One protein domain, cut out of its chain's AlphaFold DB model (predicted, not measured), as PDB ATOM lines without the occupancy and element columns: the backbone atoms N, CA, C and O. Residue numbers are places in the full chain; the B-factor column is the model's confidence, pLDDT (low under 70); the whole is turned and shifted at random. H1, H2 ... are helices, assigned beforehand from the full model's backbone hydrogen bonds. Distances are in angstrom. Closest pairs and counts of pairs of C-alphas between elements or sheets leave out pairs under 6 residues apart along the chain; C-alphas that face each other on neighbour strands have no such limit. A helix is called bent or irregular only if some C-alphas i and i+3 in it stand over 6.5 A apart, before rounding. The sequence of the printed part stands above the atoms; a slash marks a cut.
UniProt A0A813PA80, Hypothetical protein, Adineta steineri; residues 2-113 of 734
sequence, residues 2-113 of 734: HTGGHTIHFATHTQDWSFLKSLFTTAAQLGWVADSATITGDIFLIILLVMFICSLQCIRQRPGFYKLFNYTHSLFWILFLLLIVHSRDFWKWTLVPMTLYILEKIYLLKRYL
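AT A GLANCE: This is residues 2 to 113 of the 734 residues of the protein "Hypothetical protein" of Adineta steineri (UniProt A0A813PA80). A loose, flat zigzag of helices: long H3 runs one way, H5 and H6 come back along it one after the other, and H7 turns off from the end of H6 in a narrow V, with residues 99 to 113 sticking out. H1 and the short H2 make a loosely joined group near the beginning of H3, linked to it by a long loop, while the short H4 lies at the turn between H3 and H5. The 112 printed residues hold seven named helices, H1 to H7 in order, and no named strand; the class is all helix. The radius of gyration of the C-alphas is 18.2 A, and they span 60 by 35 by 17 A.

HOW THE PARTS SIT: H1, residues 2 to 13, touches no helix. It is close to but not clearly touching H2, residues 19 to 23, the closest C-alphas being those of Phe 10 and Ser 22, 6.8 A apart. H3, residues 37 to 55, is the hub, touching three helices. H2 and H3 only just touch, with 3 pairs of C-alphas within 8 A, the closest those of Leu 23 and Thr 38 at 6.5 A. H4, residues 57 to 60, and H5, residues 65 to 73, touch only at the corner, closest at the C-alphas of Arg 60 and Tyr 66, 5.0 A. H3 touches H5 with residues 50 to 55 alone, closest at the C-alphas of Cys 54 and Phe 69, 5.2 A, at a shallow tilt of 23 degrees, opposite ways. H6, residues 76 to 86, touches H3 at a shallow tilt of 20 degrees, opposite ways; the closest C-alphas are those of Ala 37 and His 86, 4.9 A. H5 and H6 meet only through their link. H7, residues 90 to 112, only just touches H6, with 3 pairs of C-alphas within 8 A and only at the corner, closest at the C-alphas of Ile 84 and Trp 91, 5.4 A; H3 and H7 are apart. In H1, H2, H3, H5 and H6 every O i to N i+4 pair is within hydrogen-bond range, in H7 17 of 19 are, and H4 is too short for such a pair.

IN THESE COORDINATES: H1 begins at C-alpha 2, (-22.466, -20.828, 10.745), and is 17.0 A long. H3 measures 26.0 A from C-alpha 37 to C-alpha 55, the latter at (-38.631, -6.299, 11.145). H5 is 12.2 A and H6 14.6 A long. H7, 32.7 A long, ends at C-alpha 112, (-52.800, -6.753, 35.245); it has a kink of 33 degrees near residue 97 and is only just irregular, with C-alphas 93 and 96 7.0 A apart.

THE WHOLE: The two C-alphas farthest apart are those of Gln 15 and Leu 113, 61.2 A. The printed part has no cut, and the link from H2 to H3, residues 24 to 36, is long. Confidence is under 70 at residues 10 to 36, 61, 63 to 66 and 110 to 113.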
ATOM      1  N   HIS A   2     -22.202 -19.492  10.183       77.94
ATOM      2  CA  HIS A   2     -22.466 -20.828  10.745       77.94
ATOM      3  C   HIS A   2     -23.015 -21.843   9.715       77.94
ATOM      4  O   HIS A   2     -22.369 -22.852   9.457       77.94
ATOM      5  N   THR A   3     -24.115 -21.517   9.023       77.94
ATOM      6  CA  THR A   3     -24.667 -22.351   7.934       77.94
ATOM      7  C   THR A   3     -23.649 -22.602   6.815       77.94
ATOM      8  O   THR A   3     -23.528 -23.718   6.332       77.94
ATOM      9  N   GLY A   4     -22.859 -21.585   6.449       74.25
ATOM     10  CA  GLY A   4     -21.794 -21.705   5.446       74.25
ATOM     11  C   GLY A   4     -20.631 -22.606   5.885       74.25
ATOM     12  O   GLY A   4     -20.044 -23.300   5.067       74.25
ATOM     13  N   GLY A   5     -20.315 -22.635   7.181       75.25
ATOM     14  CA  GLY A   5     -19.339 -23.566   7.746       75.25
ATOM     15  C   GLY A   5     -19.821 -25.013   7.646       75.25
ATOM     16  O   GLY A   5     -19.063 -25.880   7.218       75.25
ATOM     17  N   HIS A   6     -21.098 -25.261   7.951       73.75
ATOM     18  CA  HIS A   6     -21.697 -26.588   7.802       73.75
ATOM     19  C   HIS A   6     -21.748 -27.051   6.343       73.75
ATOM     20  O   HIS A   6     -21.385 -28.192   6.066       73.75
ATOM     21  N   THR A   7     -22.119 -26.188   5.392       71.88
ATOM     22  CA  THR A   7     -22.158 -26.574   3.970       71.88
ATOM     23  C   THR A   7     -20.774 -26.927   3.421       71.88
ATOM     24  O   THR A   7     -20.649 -27.913   2.696       71.88
ATOM     25  N   ILE A   8     -19.721 -26.195   3.810       73.38
ATOM     26  CA  ILE A   8     -18.328 -26.516   3.447       73.38
ATOM     27  C   ILE A   8     -17.883 -27.838   4.092       73.38
ATOM     28  O   ILE A   8     -17.248 -28.669   3.440       73.38
ATOM     29  N   HIS A   9     -18.237 -28.063   5.358       71.56
ATOM     30  CA  HIS A   9     -17.933 -29.308   6.062       71.56
ATOM     31  C   HIS A   9     -18.581 -30.525   5.380       71.56
ATOM     32  O   HIS A   9     -17.906 -31.522   5.129       71.56
ATOM     33  N   PHE A  10     -19.858 -30.434   4.994       69.88
ATOM     34  CA  PHE A  10     -20.545 -31.504   4.263       69.88
ATOM     35  C   PHE A  10     -19.968 -31.733   2.863       69.88
ATOM     36  O   PHE A  10     -19.739 -32.879   2.483       69.88
ATOM     37  N   ALA A  11     -19.664 -30.664   2.123       66.06
ATOM     38  CA  ALA A  11     -19.086 -30.761   0.782       66.06
ATOM     39  C   ALA A  11     -17.692 -31.413   0.758       66.06
ATOM     40  O   ALA A  11     -17.303 -31.997  -0.249       66.06
ATOM     41  N   THR A  12     -16.937 -31.328   1.857       67.81
ATOM     42  CA  THR A  12     -15.577 -31.884   1.956       67.81
ATOM     43  C   THR A  12     -15.530 -33.335   2.439       67.81
ATOM     44  O   THR A  12     -14.540 -34.011   2.175       67.81
ATOM     45  N   HIS A  13     -16.575 -33.828   3.115       61.69
ATOM     46  CA  HIS A  13     -16.557 -35.130   3.801       61.69
ATOM     47  C   HIS A  13     -17.458 -36.215   3.180       61.69
ATOM     48  O   HIS A  13     -17.359 -37.373   3.581       61.69
ATOM     49  N   THR A  14     -18.315 -35.903   2.200       59.62
ATOM     50  CA  THR A  14     -19.147 -36.914   1.513       59.62
ATOM     51  C   THR A  14     -18.615 -37.225   0.112       59.62
ATOM     52  O   THR A  14     -18.540 -36.320  -0.715       59.62
ATOM     53  N   GLN A  15     -18.296 -38.494  -0.175       55.06
ATOM     54  CA  GLN A  15     -17.758 -38.918  -1.482       55.06
ATOM     55  C   GLN A  15     -18.764 -38.787  -2.646       55.06
ATOM     56  O   GLN A  15     -18.339 -38.528  -3.766       55.06
ATOM     57  N   ASP A  16     -20.075 -38.857  -2.371       57.38
ATOM     58  CA  ASP A  16     -21.163 -38.628  -3.339       57.38
ATOM     59  C   ASP A  16     -22.002 -37.410  -2.927       57.38
ATOM     60  O   ASP A  16     -23.079 -37.529  -2.327       57.38
ATOM     61  N   TRP A  17     -21.485 -36.211  -3.195       56.94
ATOM     62  CA  TRP A  17     -22.148 -34.969  -2.807       56.94
ATOM     63  C   TRP A  17     -23.215 -34.544  -3.825       56.94
ATOM     64  O   TRP A  17     -22.929 -34.323  -5.001       56.94
ATOM     65  N   SER A  18     -24.453 -34.361  -3.360       62.59
ATOM     66  CA  SER A  18     -25.476 -33.596  -4.077       62.59
ATOM     67  C   SER A  18     -26.152 -32.610  -3.126       62.59
ATOM     68  O   SER A  18     -26.429 -32.931  -1.969       62.59
ATOM     69  N   PHE A  19     -26.416 -31.391  -3.604       57.97
ATOM     70  CA  PHE A  19     -26.925 -30.293  -2.773       57.97
ATOM     71  C   PHE A  19     -28.247 -30.646  -2.069       57.97
ATOM     72  O   PHE A  19     -28.388 -30.429  -0.869       57.97
ATOM     73  N   LEU A  20     -29.178 -31.285  -2.783       57.91
ATOM     74  CA  LEU A  20     -30.454 -31.740  -2.215       57.91
ATOM     75  C   LEU A  20     -30.275 -32.842  -1.162       57.91
ATOM     76  O   LEU A  20     -31.003 -32.867  -0.175       57.91
ATOM     77  N   LYS A  21     -29.282 -33.724  -1.329       60.59
ATOM     78  CA  LYS A  21     -28.969 -34.757  -0.336       60.59
ATOM     79  C   LYS A  21     -28.307 -34.142   0.896       60.59
ATOM     80  O   LYS A  21     -28.599 -34.581   1.992       60.59
ATOM     81  N   SER A  22     -27.502 -33.087   0.745       61.62
ATOM     82  CA  SER A  22     -26.904 -32.343   1.865       61.62
ATOM     83  C   SER A  22     -27.915 -31.520   2.672       61.62
ATOM     84  O   SER A  22     -27.682 -31.311   3.859       61.62
ATOM     85  N   LEU A  23     -29.001 -31.048   2.050       58.81
ATOM     86  CA  LEU A  23     -30.044 -30.257   2.716       58.81
ATOM     87  C   LEU A  23     -30.949 -31.137   3.601       58.81
ATOM     88  O   LEU A  23     -31.360 -30.737   4.680       58.81
ATOM     89  N   PHE A  24     -31.199 -32.381   3.180       59.69
ATOM     90  CA  PHE A  24     -32.099 -33.308   3.879       59.69
ATOM     91  C   PHE A  24     -31.400 -34.553   4.450       59.69
ATOM     92  O   PHE A  24     -32.070 -35.526   4.797       59.69
ATOM     93  N   THR A  25     -30.064 -34.571   4.538       61.41
ATOM     94  CA  THR A  25     -29.345 -35.734   5.087       61.41
ATOM     95  C   THR A  25     -29.542 -35.835   6.597       61.41
ATOM     96  O   THR A  25     -29.330 -34.870   7.332       61.41
ATOM     97  N   THR A  26     -29.903 -37.033   7.050       56.25
ATOM     98  CA  THR A  26     -29.937 -37.448   8.459       56.25
ATOM     99  C   THR A  26     -28.726 -38.309   8.833       56.25
ATOM    100  O   THR A  26     -28.626 -38.775   9.956       56.25
ATOM    101  N   ALA A  27     -27.778 -38.536   7.915       51.75
ATOM    102  CA  ALA A  27     -26.665 -39.476   8.111       51.75
ATOM    103  C   ALA A  27     -25.450 -38.873   8.850       51.75
ATOM    104  O   ALA A  27     -24.361 -39.443   8.818       51.75
ATOM    105  N   ALA A  28     -25.601 -37.689   9.447       54.44
ATOM    106  CA  ALA A  28     -24.487 -36.855   9.887       54.44
ATOM    107  C   ALA A  28     -24.135 -36.961  11.383       54.44
ATOM    108  O   ALA A  28     -23.183 -36.304  11.799       54.44
ATOM    109  N   GLN A  29     -24.877 -37.732  12.192       56.28
ATOM    110  CA  GLN A  29     -24.648 -37.846  13.644       56.28
ATOM    111  C   GLN A  29     -24.564 -36.491  14.383       56.28
ATOM    112  O   GLN A  29     -23.823 -36.328  15.352       56.28
ATOM    113  N   LEU A  30     -25.294 -35.480  13.895       60.59
ATOM    114  CA  LEU A  30     -25.247 -34.097  14.371       60.59
ATOM    115  C   LEU A  30     -26.653 -33.646  14.783       60.59
ATOM    116  O   LEU A  30     -27.574 -33.621  13.968       60.59
ATOM    117  N   GLY A  31     -26.807 -33.259  16.049       54.62
ATOM    118  CA  GLY A  31     -28.070 -32.796  16.638       54.62
ATOM    119  C   GLY A  31     -28.330 -33.423  18.005       54.62
ATOM    120  O   GLY A  31     -27.661 -34.377  18.398       54.62
ATOM    121  N   TRP A  32     -29.279 -32.872  18.768       56.50
ATOM    122  CA  TRP A  32     -29.622 -33.431  20.080       56.50
ATOM    123  C   TRP A  32     -30.566 -34.643  19.978       56.50
ATOM    124  O   TRP A  32     -30.433 -35.582  20.760       56.50
ATOM    125  N   VAL A  33     -31.476 -34.655  18.995       60.03
ATOM    126  CA  VAL A  33     -32.430 -35.748  18.745       60.03
ATOM    127  C   VAL A  33     -32.242 -36.277  17.322       60.03
ATOM    128  O   VAL A  33     -32.434 -35.530  16.370       60.03
ATOM    129  N   ALA A  34     -31.886 -37.560  17.188       57.81
ATOM    130  CA  ALA A  34     -31.907 -38.331  15.933       57.81
ATOM    131  C   ALA A  34     -31.366 -37.590  14.687       57.81
ATOM    132  O   ALA A  34     -32.007 -37.582  13.638       57.81
ATOM    133  N   ASP A  35     -30.203 -36.949  14.813       64.94
ATOM    134  CA  ASP A  35     -29.485 -36.294  13.709       64.94
ATOM    135  C   ASP A  35     -30.264 -35.170  13.005       64.94
ATOM    136  O   ASP A  35     -30.082 -34.886  11.821       64.94
ATOM    137  N   SER A  36     -31.139 -34.489  13.752       69.19
ATOM    138  CA  SER A  36     -32.040 -33.460  13.231       69.19
ATOM    139  C   SER A  36     -31.388 -32.095  12.964       69.19
ATOM    140  O   SER A  36     -32.114 -31.143  12.658       69.19
ATOM    141  N   ALA A  37     -30.068 -31.919  13.125       72.19
ATOM    142  CA  ALA A  37     -29.439 -30.591  13.061       72.19
ATOM    143  C   ALA A  37     -29.585 -29.918  11.687       72.19
ATOM    144  O   ALA A  37     -29.784 -28.707  11.626       72.19
ATOM    145  N   THR A  38     -29.547 -30.683  10.596       74.62
ATOM    146  CA  THR A  38     -29.713 -30.171   9.223       74.62
ATOM    147  C   THR A  38     -31.116 -29.593   9.021       74.62
ATOM    148  O   THR A  38     -31.271 -28.395   8.797       74.62
ATOM    149  N   ILE A  39     -32.146 -30.409   9.264       79.06
ATOM    150  CA  ILE A  39     -33.558 -30.027   9.114       79.06
ATOM    151  C   ILE A  39     -33.928 -28.872  10.057       79.06
ATOM    152  O   ILE A  39     -34.577 -27.906   9.654       79.06
ATOM    153  N   THR A  40     -33.509 -28.944  11.323       84.19
ATOM    154  CA  THR A  40     -33.789 -27.875  12.299       84.19
ATOM    155  C   THR A  40     -33.071 -26.573  11.951       84.19
ATOM    156  O   THR A  40     -33.655 -25.507  12.144       84.19
ATOM    157  N   GLY A  41     -31.855 -26.640  11.400       82.62
ATOM    158  CA  GLY A  41     -31.096 -25.479  10.936       82.62
ATOM    159  C   GLY A  41     -31.747 -24.772   9.746       82.62
ATOM    160  O   GLY A  41     -31.807 -23.541   9.724       82.62
ATOM    161  N   ASP A  42     -32.304 -25.527   8.798       82.31
ATOM    162  CA  ASP A  42     -32.993 -24.960   7.632       82.31
ATOM    163  C   ASP A  42     -34.333 -24.320   8.010       82.31
ATOM    164  O   ASP A  42     -34.619 -23.186   7.613       82.31
ATOM    165  N   ILE A  43     -35.132 -24.994   8.847       85.69
ATOM    166  CA  ILE A  43     -36.379 -24.424   9.383       85.69
ATOM    167  C   ILE A  43     -36.073 -23.147  10.177       85.69
ATOM    168  O   ILE A  43     -36.752 -22.131  10.012       85.69
ATOM    169  N   PHE A  44     -35.024 -23.172  11.004       88.00
ATOM    170  CA  PHE A  44     -34.559 -22.008  11.751       88.00
ATOM    171  C   PHE A  44     -34.197 -20.842  10.819       88.00
ATOM    172  O   PHE A  44     -34.628 -19.713  11.060       88.00
ATOM    173  N   LEU A  45     -33.458 -21.099   9.735       87.50
ATOM    174  CA  LEU A  45     -33.050 -20.068   8.780       87.50
ATOM    175  C   LEU A  45     -34.252 -19.434   8.064       87.50
ATOM    176  O   LEU A  45     -34.287 -18.214   7.901       87.50
ATOM    177  N   ILE A  46     -35.251 -20.236   7.682       88.12
ATOM    178  CA  ILE A  46     -36.485 -19.748   7.049       88.12
ATOM    179  C   ILE A  46     -37.252 -18.831   8.005       88.12
ATOM    180  O   ILE A  46     -37.636 -17.723   7.624       88.12
ATOM    181  N   ILE A  47     -37.444 -19.256   9.258       89.19
ATOM    182  CA  ILE A  47     -38.143 -18.449  10.269       89.19
ATOM    183  C   ILE A  47     -37.382 -17.144  10.525       89.19
ATOM    184  O   ILE A  47     -37.989 -16.070  10.543       89.19
ATOM    185  N   LEU A  48     -36.054 -17.212  10.661       89.44
ATOM    186  CA  LEU A  48     -35.213 -16.040  10.884       89.44
ATOM    187  C   LEU A  48     -35.286 -15.050   9.712       89.44
ATOM    188  O   LEU A  48     -35.354 -13.842   9.937       89.44
ATOM    189  N   LEU A  49     -35.326 -15.542   8.470       89.06
ATOM    190  CA  LEU A  49     -35.470 -14.710   7.276       89.06
ATOM    191  C   LEU A  49     -36.821 -13.980   7.257       89.06
ATOM    192  O   LEU A  49     -36.861 -12.773   7.010       89.06
ATOM    193  N   VAL A  50     -37.916 -14.684   7.566       88.81
ATOM    194  CA  VAL A  50     -39.259 -14.086   7.659       88.81
ATOM    195  C   VAL A  50     -39.299 -13.014   8.752       88.81
ATOM    196  O   VAL A  50     -39.753 -11.896   8.502       88.81
ATOM    197  N   MET A  51     -38.764 -13.312   9.940       90.38
ATOM    198  CA  MET A  51     -38.660 -12.348  11.042       90.38
ATOM    199  C   MET A  51     -37.838 -11.116  10.648       90.38
ATOM    200  O   MET A  51     -38.250  -9.988  10.923       90.38
ATOM    201  N   PHE A  52     -36.698 -11.317   9.982       89.00
ATOM    202  CA  PHE A  52     -35.813 -10.238   9.558       89.00
ATOM    203  C   PHE A  52     -36.505  -9.304   8.565       89.00
ATOM    204  O   PHE A  52     -36.566  -8.098   8.812       89.00
ATOM    205  N   ILE A  53     -37.103  -9.849   7.500       87.00
ATOM    206  CA  ILE A  53     -37.817  -9.066   6.483       87.00
ATOM    207  C   ILE A  53     -38.938  -8.255   7.137       87.00
ATOM    208  O   ILE A  53     -39.015  -7.041   6.951       87.00
ATOM    209  N   CYS A  54     -39.771  -8.883   7.968       84.38
ATOM    210  CA  CYS A  54     -40.884  -8.194   8.622       84.38
ATOM    211  C   CYS A  54     -40.446  -7.174   9.691       84.38
ATOM    212  O   CYS A  54     -41.221  -6.275  10.021       84.38
ATOM    213  N   SER A  55     -39.213  -7.266  10.202       85.00
ATOM    214  CA  SER A  55     -38.631  -6.299  11.145       85.00
ATOM    215  C   SER A  55     -38.042  -5.045  10.491       85.00
ATOM    216  O   SER A  55     -37.845  -4.037  11.179       85.00
ATOM    217  N   LEU A  56     -37.802  -5.063   9.171       83.62
ATOM    218  CA  LEU A  56     -37.232  -3.924   8.453       83.62
ATOM    219  C   LEU A  56     -38.092  -2.670   8.638       83.62
ATOM    220  O   LEU A  56     -39.321  -2.698   8.521       83.62
ATOM    221  N   GLN A  57     -37.433  -1.534   8.879       74.31
ATOM    222  CA  GLN A  57     -38.099  -0.262   9.162       74.31
ATOM    223  C   GLN A  57     -39.095   0.139   8.060       74.31
ATOM    224  O   GLN A  57     -40.171   0.647   8.369       74.31
ATOM    225  N   CYS A  58     -38.780  -0.152   6.796       76.69
ATOM    226  CA  CYS A  58     -39.639   0.117   5.641       76.69
ATOM    227  C   CYS A  58     -40.952  -0.681   5.638       76.69
ATOM    228  O   CYS A  58     -41.952  -0.190   5.119       76.69
ATOM    229  N   ILE A  59     -40.961  -1.890   6.204       75.69
ATOM    230  CA  ILE A  59     -42.144  -2.750   6.300       75.69
ATOM    231  C   ILE A  59     -42.905  -2.404   7.578       75.69
ATOM    232  O   ILE A  59     -44.104  -2.143   7.529       75.69
ATOM    233  N   ARG A  60     -42.201  -2.276   8.707       73.56
ATOM    234  CA  ARG A  60     -42.796  -1.954  10.011       73.56
ATOM    235  C   ARG A  60     -43.494  -0.589  10.050       73.56
ATOM    236  O   ARG A  60     -44.495  -0.444  10.743       73.56
ATOM    237  N   GLN A  61     -42.979   0.415   9.335       67.88
ATOM    238  CA  GLN A  61     -43.554   1.770   9.323       67.88
ATOM    239  C   GLN A  61     -44.709   1.947   8.322       67.88
ATOM    240  O   GLN A  61     -45.333   3.011   8.314       67.88
ATOM    241  N   ARG A  62     -45.037   0.930   7.508       70.50
ATOM    242  CA  ARG A  62     -46.206   0.986   6.619       70.50
ATOM    243  C   ARG A  62     -47.512   0.851   7.414       70.50
ATOM    244  O   ARG A  62     -47.594   0.017   8.322       70.50
ATOM    245  N   PRO A  63     -48.561   1.622   7.074       55.97
ATOM    246  CA  PRO A  63     -49.862   1.506   7.730       55.97
ATOM    247  C   PRO A  63     -50.392   0.066   7.640       55.97
ATOM    248  O   PRO A  63     -50.440  -0.504   6.557       55.97
ATOM    249  N   GLY A  64     -50.762  -0.536   8.777       62.44
ATOM    250  CA  GLY A  64     -51.327  -1.894   8.846       62.44
ATOM    251  C   GLY A  64     -50.307  -3.037   8.969       62.44
ATOM    252  O   GLY A  64     -50.645  -4.085   9.512       62.44
ATOM    253  N   PHE A  65     -49.043  -2.828   8.583       68.38
ATOM    254  CA  PHE A  65     -47.997  -3.864   8.617       68.38
ATOM    255  C   PHE A  65     -47.316  -4.029   9.986       68.38
ATOM    256  O   PHE A  65     -46.619  -5.016  10.215       68.38
ATOM    257  N   TYR A  66     -47.568  -3.127  10.940       66.75
ATOM    258  CA  TYR A  66     -47.086  -3.276  12.320       66.75
ATOM    259  C   TYR A  66     -47.651  -4.532  13.014       66.75
ATOM    260  O   TYR A  66     -46.935  -5.212  13.748       66.75
ATOM    261  N   LYS A  67     -48.901  -4.919  12.710       70.81
ATOM    262  CA  LYS A  67     -49.481  -6.186  13.193       70.81
ATOM    263  C   LYS A  67     -48.719  -7.398  12.650       70.81
ATOM    264  O   LYS A  67     -48.431  -8.320  13.405       70.81
ATOM    265  N   LEU A  68     -48.355  -7.377  11.365       77.81
ATOM    266  CA  LEU A  68     -47.565  -8.441  10.738       77.81
ATOM    267  C   LEU A  68     -46.180  -8.564  11.384       77.81
ATOM    268  O   LEU A  68     -45.723  -9.677  11.635       77.81
ATOM    269  N   PHE A  69     -45.546  -7.434  11.713       80.12
ATOM    270  CA  PHE A  69     -44.316  -7.420  12.506       80.12
ATOM    271  C   PHE A  69     -44.513  -8.127  13.853       80.12
ATOM    272  O   PHE A  69     -43.765  -9.048  14.153       80.12
ATOM    273  N   ASN A  70     -45.544  -7.787  14.631       76.75
ATOM    274  CA  ASN A  70     -45.768  -8.430  15.933       76.75
ATOM    275  C   ASN A  70     -46.024  -9.946  15.820       76.75
ATOM    276  O   ASN A  70     -45.479 -10.715  16.614       76.75
ATOM    277  N   TYR A  71     -46.800 -10.395  14.826       83.50
ATOM    278  CA  TYR A  71     -47.055 -11.826  14.607       83.50
ATOM    279  C   TYR A  71     -45.793 -12.589  14.211       83.50
ATOM    280  O   TYR A  71     -45.476 -13.614  14.810       83.50
ATOM    281  N   THR A  72     -45.052 -12.078  13.228       88.06
ATOM    282  CA  THR A  72     -43.816 -12.723  12.767       88.06
ATOM    283  C   THR A  72     -42.740 -12.684  13.840       88.06
ATOM    284  O   THR A  72     -42.074 -13.687  14.063       88.06
ATOM    285  N   HIS A  73     -42.616 -11.585  14.585       86.19
ATOM    286  CA  HIS A  73     -41.649 -11.485  15.670       86.19
ATOM    287  C   HIS A  73     -41.975 -12.434  16.829       86.19
ATOM    288  O   HIS A  73     -41.050 -12.933  17.454       86.19
ATOM    289  N   SER A  74     -43.254 -12.772  17.057       86.06
ATOM    290  CA  SER A  74     -43.683 -13.771  18.054       86.06
ATOM    291  C   SER A  74     -43.202 -15.199  17.753       86.06
ATOM    292  O   SER A  74     -43.201 -16.041  18.651       86.06
ATOM    293  N   LEU A  75     -42.725 -15.477  16.532       89.06
ATOM    294  CA  LEU A  75     -42.113 -16.763  16.171       89.06
ATOM    295  C   LEU A  75     -40.807 -17.042  16.935       89.06
ATOM    296  O   LEU A  75     -40.313 -18.168  16.888       89.06
ATOM    297  N   PHE A  76     -40.272 -16.072  17.689       87.62
ATOM    298  CA  PHE A  76     -39.092 -16.273  18.531       87.62
ATOM    299  C   PHE A  76     -39.254 -17.448  19.513       87.62
ATOM    300  O   PHE A  76     -38.288 -18.162  19.754       87.62
ATOM    301  N   TRP A  77     -40.464 -17.717  20.022       86.19
ATOM    302  CA  TRP A  77     -40.719 -18.884  20.879       86.19
ATOM    303  C   TRP A  77     -40.401 -20.205  20.174       86.19
ATOM    304  O   TRP A  77     -39.751 -21.080  20.745       86.19
ATOM    305  N   ILE A  78     -40.816 -20.323  18.910       88.31
ATOM    306  CA  ILE A  78     -40.533 -21.486  18.063       88.31
ATOM    307  C   ILE A  78     -39.036 -21.536  17.742       88.31
ATOM    308  O   ILE A  78     -38.435 -22.606  17.773       88.31
ATOM    309  N   LEU A  79     -38.411 -20.379  17.511       88.50
ATOM    310  CA  LEU A  79     -36.977 -20.259  17.251       88.50
ATOM    311  C   LEU A  79     -36.121 -20.782  18.424       88.50
ATOM    312  O   LEU A  79     -35.188 -21.553  18.208       88.50
ATOM    313  N   PHE A  80     -36.449 -20.408  19.666       87.62
ATOM    314  CA  PHE A  80     -35.746 -20.892  20.860       87.62
ATOM    315  C   PHE A  80     -35.951 -22.392  21.086       87.62
ATOM    316  O   PHE A  80     -34.994 -23.084  21.431       87.62
ATOM    317  N   LEU A  81     -37.164 -22.905  20.849       86.00
ATOM    318  CA  LEU A  81     -37.443 -24.342  20.903       86.00
ATOM    319  C   LEU A  81     -36.593 -25.104  19.871       86.00
ATOM    320  O   LEU A  81     -35.942 -26.090  20.212       86.00
ATOM    321  N   LEU A  82     -36.551 -24.616  18.627       86.69
ATOM    322  CA  LEU A  82     -35.747 -25.207  17.558       86.69
ATOM    323  C   LEU A  82     -34.253 -25.171  17.884       86.69
ATOM    324  O   LEU A  82     -33.584 -26.169  17.659       86.69
ATOM    325  N   LEU A  83     -33.732 -24.083  18.462       86.50
ATOM    326  CA  LEU A  83     -32.323 -23.994  18.863       86.50
ATOM    327  C   LEU A  83     -31.951 -24.973  19.983       86.50
ATOM    328  O   LEU A  83     -30.849 -25.522  19.970       86.50
ATOM    329  N   ILE A  84     -32.863 -25.212  20.932       85.31
ATOM    330  CA  ILE A  84     -32.680 -26.221  21.983       85.31
ATOM    331  C   ILE A  84     -32.568 -27.624  21.363       85.31
ATOM    332  O   ILE A  84     -31.707 -28.392  21.769       85.31
ATOM    333  N   VAL A  85     -33.384 -27.949  20.354       83.75
ATOM    334  CA  VAL A  85     -33.313 -29.242  19.639       83.75
ATOM    335  C   VAL A  85     -32.099 -29.318  18.700       83.75
ATOM    336  O   VAL A  85     -31.493 -30.378  18.539       83.75
ATOM    337  N   HIS A  86     -31.721 -28.191  18.098       83.50
ATOM    338  CA  HIS A  86     -30.624 -28.080  17.139       83.50
ATOM    339  C   HIS A  86     -29.252 -28.330  17.781       83.50
ATOM    340  O   HIS A  86     -28.389 -28.948  17.160       83.50
ATOM    341  N   SER A  87     -29.044 -27.895  19.032       81.19
ATOM    342  CA  SER A  87     -27.766 -28.038  19.741       81.19
ATOM    343  C   SER A  87     -27.929 -28.592  21.156       81.19
ATOM    344  O   SER A  87     -28.685 -28.067  21.971       81.19
ATOM    345  N   ARG A  88     -27.122 -29.610  21.480       78.56
ATOM    346  CA  ARG A  88     -27.153 -30.341  22.756       78.56
ATOM    347  C   ARG A  88     -26.900 -29.468  23.992       78.56
ATOM    348  O   ARG A  88     -27.426 -29.770  25.059       78.56
ATOM    349  N   ASP A  89     -26.099 -28.411  23.869       81.62
ATOM    350  CA  ASP A  89     -25.674 -27.577  25.006       81.62
ATOM    351  C   ASP A  89     -26.368 -26.209  25.070       81.62
ATOM    352  O   ASP A  89     -26.198 -25.477  26.046       81.62
ATOM    353  N   PHE A  90     -27.177 -25.850  24.067       85.38
ATOM    354  CA  PHE A  90     -27.773 -24.513  23.985       85.38
ATOM    355  C   PHE A  90     -28.749 -24.217  25.133       85.38
ATOM    356  O   PHE A  90     -28.822 -23.082  25.605       85.38
ATOM    357  N   TRP A  91     -29.434 -25.240  25.655       83.62
ATOM    358  CA  TRP A  91     -30.378 -25.093  26.769       83.62
ATOM    359  C   TRP A  91     -29.737 -24.508  28.041       83.62
ATOM    360  O   TRP A  91     -30.409 -23.814  28.804       83.62
ATOM    361  N   LYS A  92     -28.430 -24.725  28.256       87.44
ATOM    362  CA  LYS A  92     -27.694 -24.189  29.417       87.44
ATOM    363  C   LYS A  92     -27.645 -22.661  29.394       87.44
ATOM    364  O   LYS A  92     -27.762 -22.021  30.435       87.44
ATOM    365  N   TRP A  93     -27.510 -22.084  28.201       85.94
ATOM    366  CA  TRP A  93     -27.414 -20.640  27.993       85.94
ATOM    367  C   TRP A  93     -28.779 -19.949  27.979       85.94
ATOM    368  O   TRP A  93     -28.861 -18.749  28.235       85.94
ATOM    369  N   THR A  94     -29.859 -20.687  27.710       86.19
ATOM    370  CA  THR A  94     -31.217 -20.129  27.655       86.19
ATOM    371  C   THR A  94     -32.000 -20.270  28.952       86.19
ATOM    372  O   THR A  94     -32.919 -19.484  29.169       86.19
ATOM    373  N   LEU A  95     -31.636 -21.203  29.838       86.62
ATOM    374  CA  LEU A  95     -32.390 -21.477  31.062       86.62
ATOM    375  C   LEU A  95     -32.552 -20.236  31.957       86.62
ATOM    376  O   LEU A  95     -33.674 -19.883  32.320       86.62
ATOM    377  N   VAL A  96     -31.457 -19.545  32.292       88.69
ATOM    378  CA  VAL A  96     -31.509 -18.380  33.198       88.69
ATOM    379  C   VAL A  96     -32.222 -17.179  32.554       88.69
ATOM    380  O   VAL A  96     -33.161 -16.666  33.159       88.69
ATOM    381  N   PRO A  97     -31.889 -16.741  31.322       88.31
ATOM    382  CA  PRO A  97     -32.595 -15.615  30.706       88.31
ATOM    383  C   PRO A  97     -34.086 -15.889  30.475       88.31
ATOM    384  O   PRO A  97     -34.919 -15.013  30.704       88.31
ATOM    385  N   MET A  98     -34.445 -17.108  30.060       86.06
ATOM    386  CA  MET A  98     -35.834 -17.458  29.764       86.06
ATOM    387  C   MET A  98     -36.681 -17.571  31.033       86.06
ATOM    388  O   MET A  98     -37.827 -17.125  31.047       86.06
ATOM    389  N   THR A  99     -36.123 -18.115  32.120       87.94
ATOM    390  CA  THR A  99     -36.817 -18.144  33.417       87.94
ATOM    391  C   THR A  99     -37.055 -16.737  33.953       87.94
ATOM    392  O   THR A  99     -38.178 -16.441  34.352       87.94
ATOM    393  N   LEU A 100     -36.062 -15.842  33.884       91.00
ATOM    394  CA  LEU A 100     -36.233 -14.436  34.270       91.00
ATOM    395  C   LEU A 100     -37.312 -13.735  33.436       91.00
ATOM    396  O   LEU A 100     -38.183 -13.075  33.998       91.00
ATOM    397  N   TYR A 101     -37.311 -13.936  32.118       87.44
ATOM    398  CA  TYR A 101     -38.326 -13.369  31.230       87.44
ATOM    399  C   TYR A 101     -39.737 -13.883  31.554       87.44
ATOM    400  O   TYR A 101     -40.684 -13.101  31.640       87.44
ATOM    401  N   ILE A 102     -39.900 -15.191  31.780       87.56
ATOM    402  CA  ILE A 102     -41.195 -15.779  32.152       87.56
ATOM    403  C   ILE A 102     -41.654 -15.252  33.515       87.56
ATOM    404  O   ILE A 102     -42.823 -14.897  33.662       87.56
ATOM    405  N   LEU A 103     -40.754 -15.153  34.496       90.00
ATOM    406  CA  LEU A 103     -41.063 -14.588  35.811       90.00
ATOM    407  C   LEU A 103     -41.506 -13.126  35.706       90.00
ATOM    408  O   LEU A 103     -42.507 -12.762  36.322       90.00
ATOM    409  N   GLU A 104     -40.837 -12.315  34.883       88.12
ATOM    410  CA  GLU A 104     -41.252 -10.941  34.588       88.12
ATOM    411  C   GLU A 104     -42.657 -10.914  33.967       88.12
ATOM    412  O   GLU A 104     -43.525 -10.177  34.432       88.12
ATOM    413  N   LYS A 105     -42.936 -11.763  32.968       82.75
ATOM    414  CA  LYS A 105     -44.264 -11.831  32.339       82.75
ATOM    415  C   LYS A 105     -45.353 -12.319  33.289       82.75
ATOM    416  O   LYS A 105     -46.450 -11.773  33.241       82.75
ATOM    417  N   ILE A 106     -45.074 -13.276  34.176       83.31
ATOM    418  CA  ILE A 106     -46.021 -13.731  35.208       83.31
ATOM    419  C   ILE A 106     -46.259 -12.631  36.247       83.31
ATOM    420  O   ILE A 106     -47.404 -12.410  36.643       83.31
ATOM    421  N   TYR A 107     -45.206 -11.935  36.682       81.81
ATOM    422  CA  TYR A 107     -45.304 -10.801  37.601       81.81
ATOM    423  C   TYR A 107     -46.173  -9.687  37.011       81.81
ATOM    424  O   TYR A 107     -47.114  -9.222  37.657       81.81
ATOM    425  N   LEU A 108     -45.919  -9.324  35.752       70.69
ATOM    426  CA  LEU A 108     -46.717  -8.354  35.015       70.69
ATOM    427  C   LEU A 108     -48.166  -8.843  34.844       70.69
ATOM    428  O   LEU A 108     -49.092  -8.117  35.193       70.69
ATOM    429  N   LEU A 109     -48.388 -10.098  34.434       70.38
ATOM    430  CA  LEU A 109     -49.726 -10.687  34.283       70.38
ATOM    431  C   LEU A 109     -50.531 -10.646  35.590       70.38
ATOM    432  O   LEU A 109     -51.676 -10.195  35.590       70.38
ATOM    433  N   LYS A 110     -49.922 -11.035  36.718       69.44
ATOM    434  CA  LYS A 110     -50.543 -10.939  38.050       69.44
ATOM    435  C   LYS A 110     -50.878  -9.497  38.435       69.44
ATOM    436  O   LYS A 110     -51.898  -9.278  39.080       69.44
ATOM    437  N   ARG A 111     -50.063  -8.517  38.024       64.88
ATOM    438  CA  ARG A 111     -50.335  -7.084  38.223       64.88
ATOM    439  C   ARG A 111     -51.498  -6.576  37.353       64.88
ATOM    440  O   ARG A 111     -52.204  -5.668  37.788       64.88
ATOM    441  N   TYR A 112     -51.734  -7.163  36.177       58.25
ATOM    442  CA  TYR A 112     -52.800  -6.753  35.245       58.25
ATOM    443  C   TYR A 112     -54.192  -7.307  35.577       58.25
ATOM    444  O   TYR A 112     -55.192  -6.658  35.282       58.25
ATOM    445  N   LEU A 113     -54.279  -8.494  36.184       56.62
ATOM    446  CA  LEU A 113     -55.551  -9.193  36.414       56.62
ATOM    447  C   LEU A 113     -56.583  -8.484  37.325       56.62
ATOM    448  O   LEU A 113     -57.769  -8.698  37.082       56.62
TER     449      LEU A 113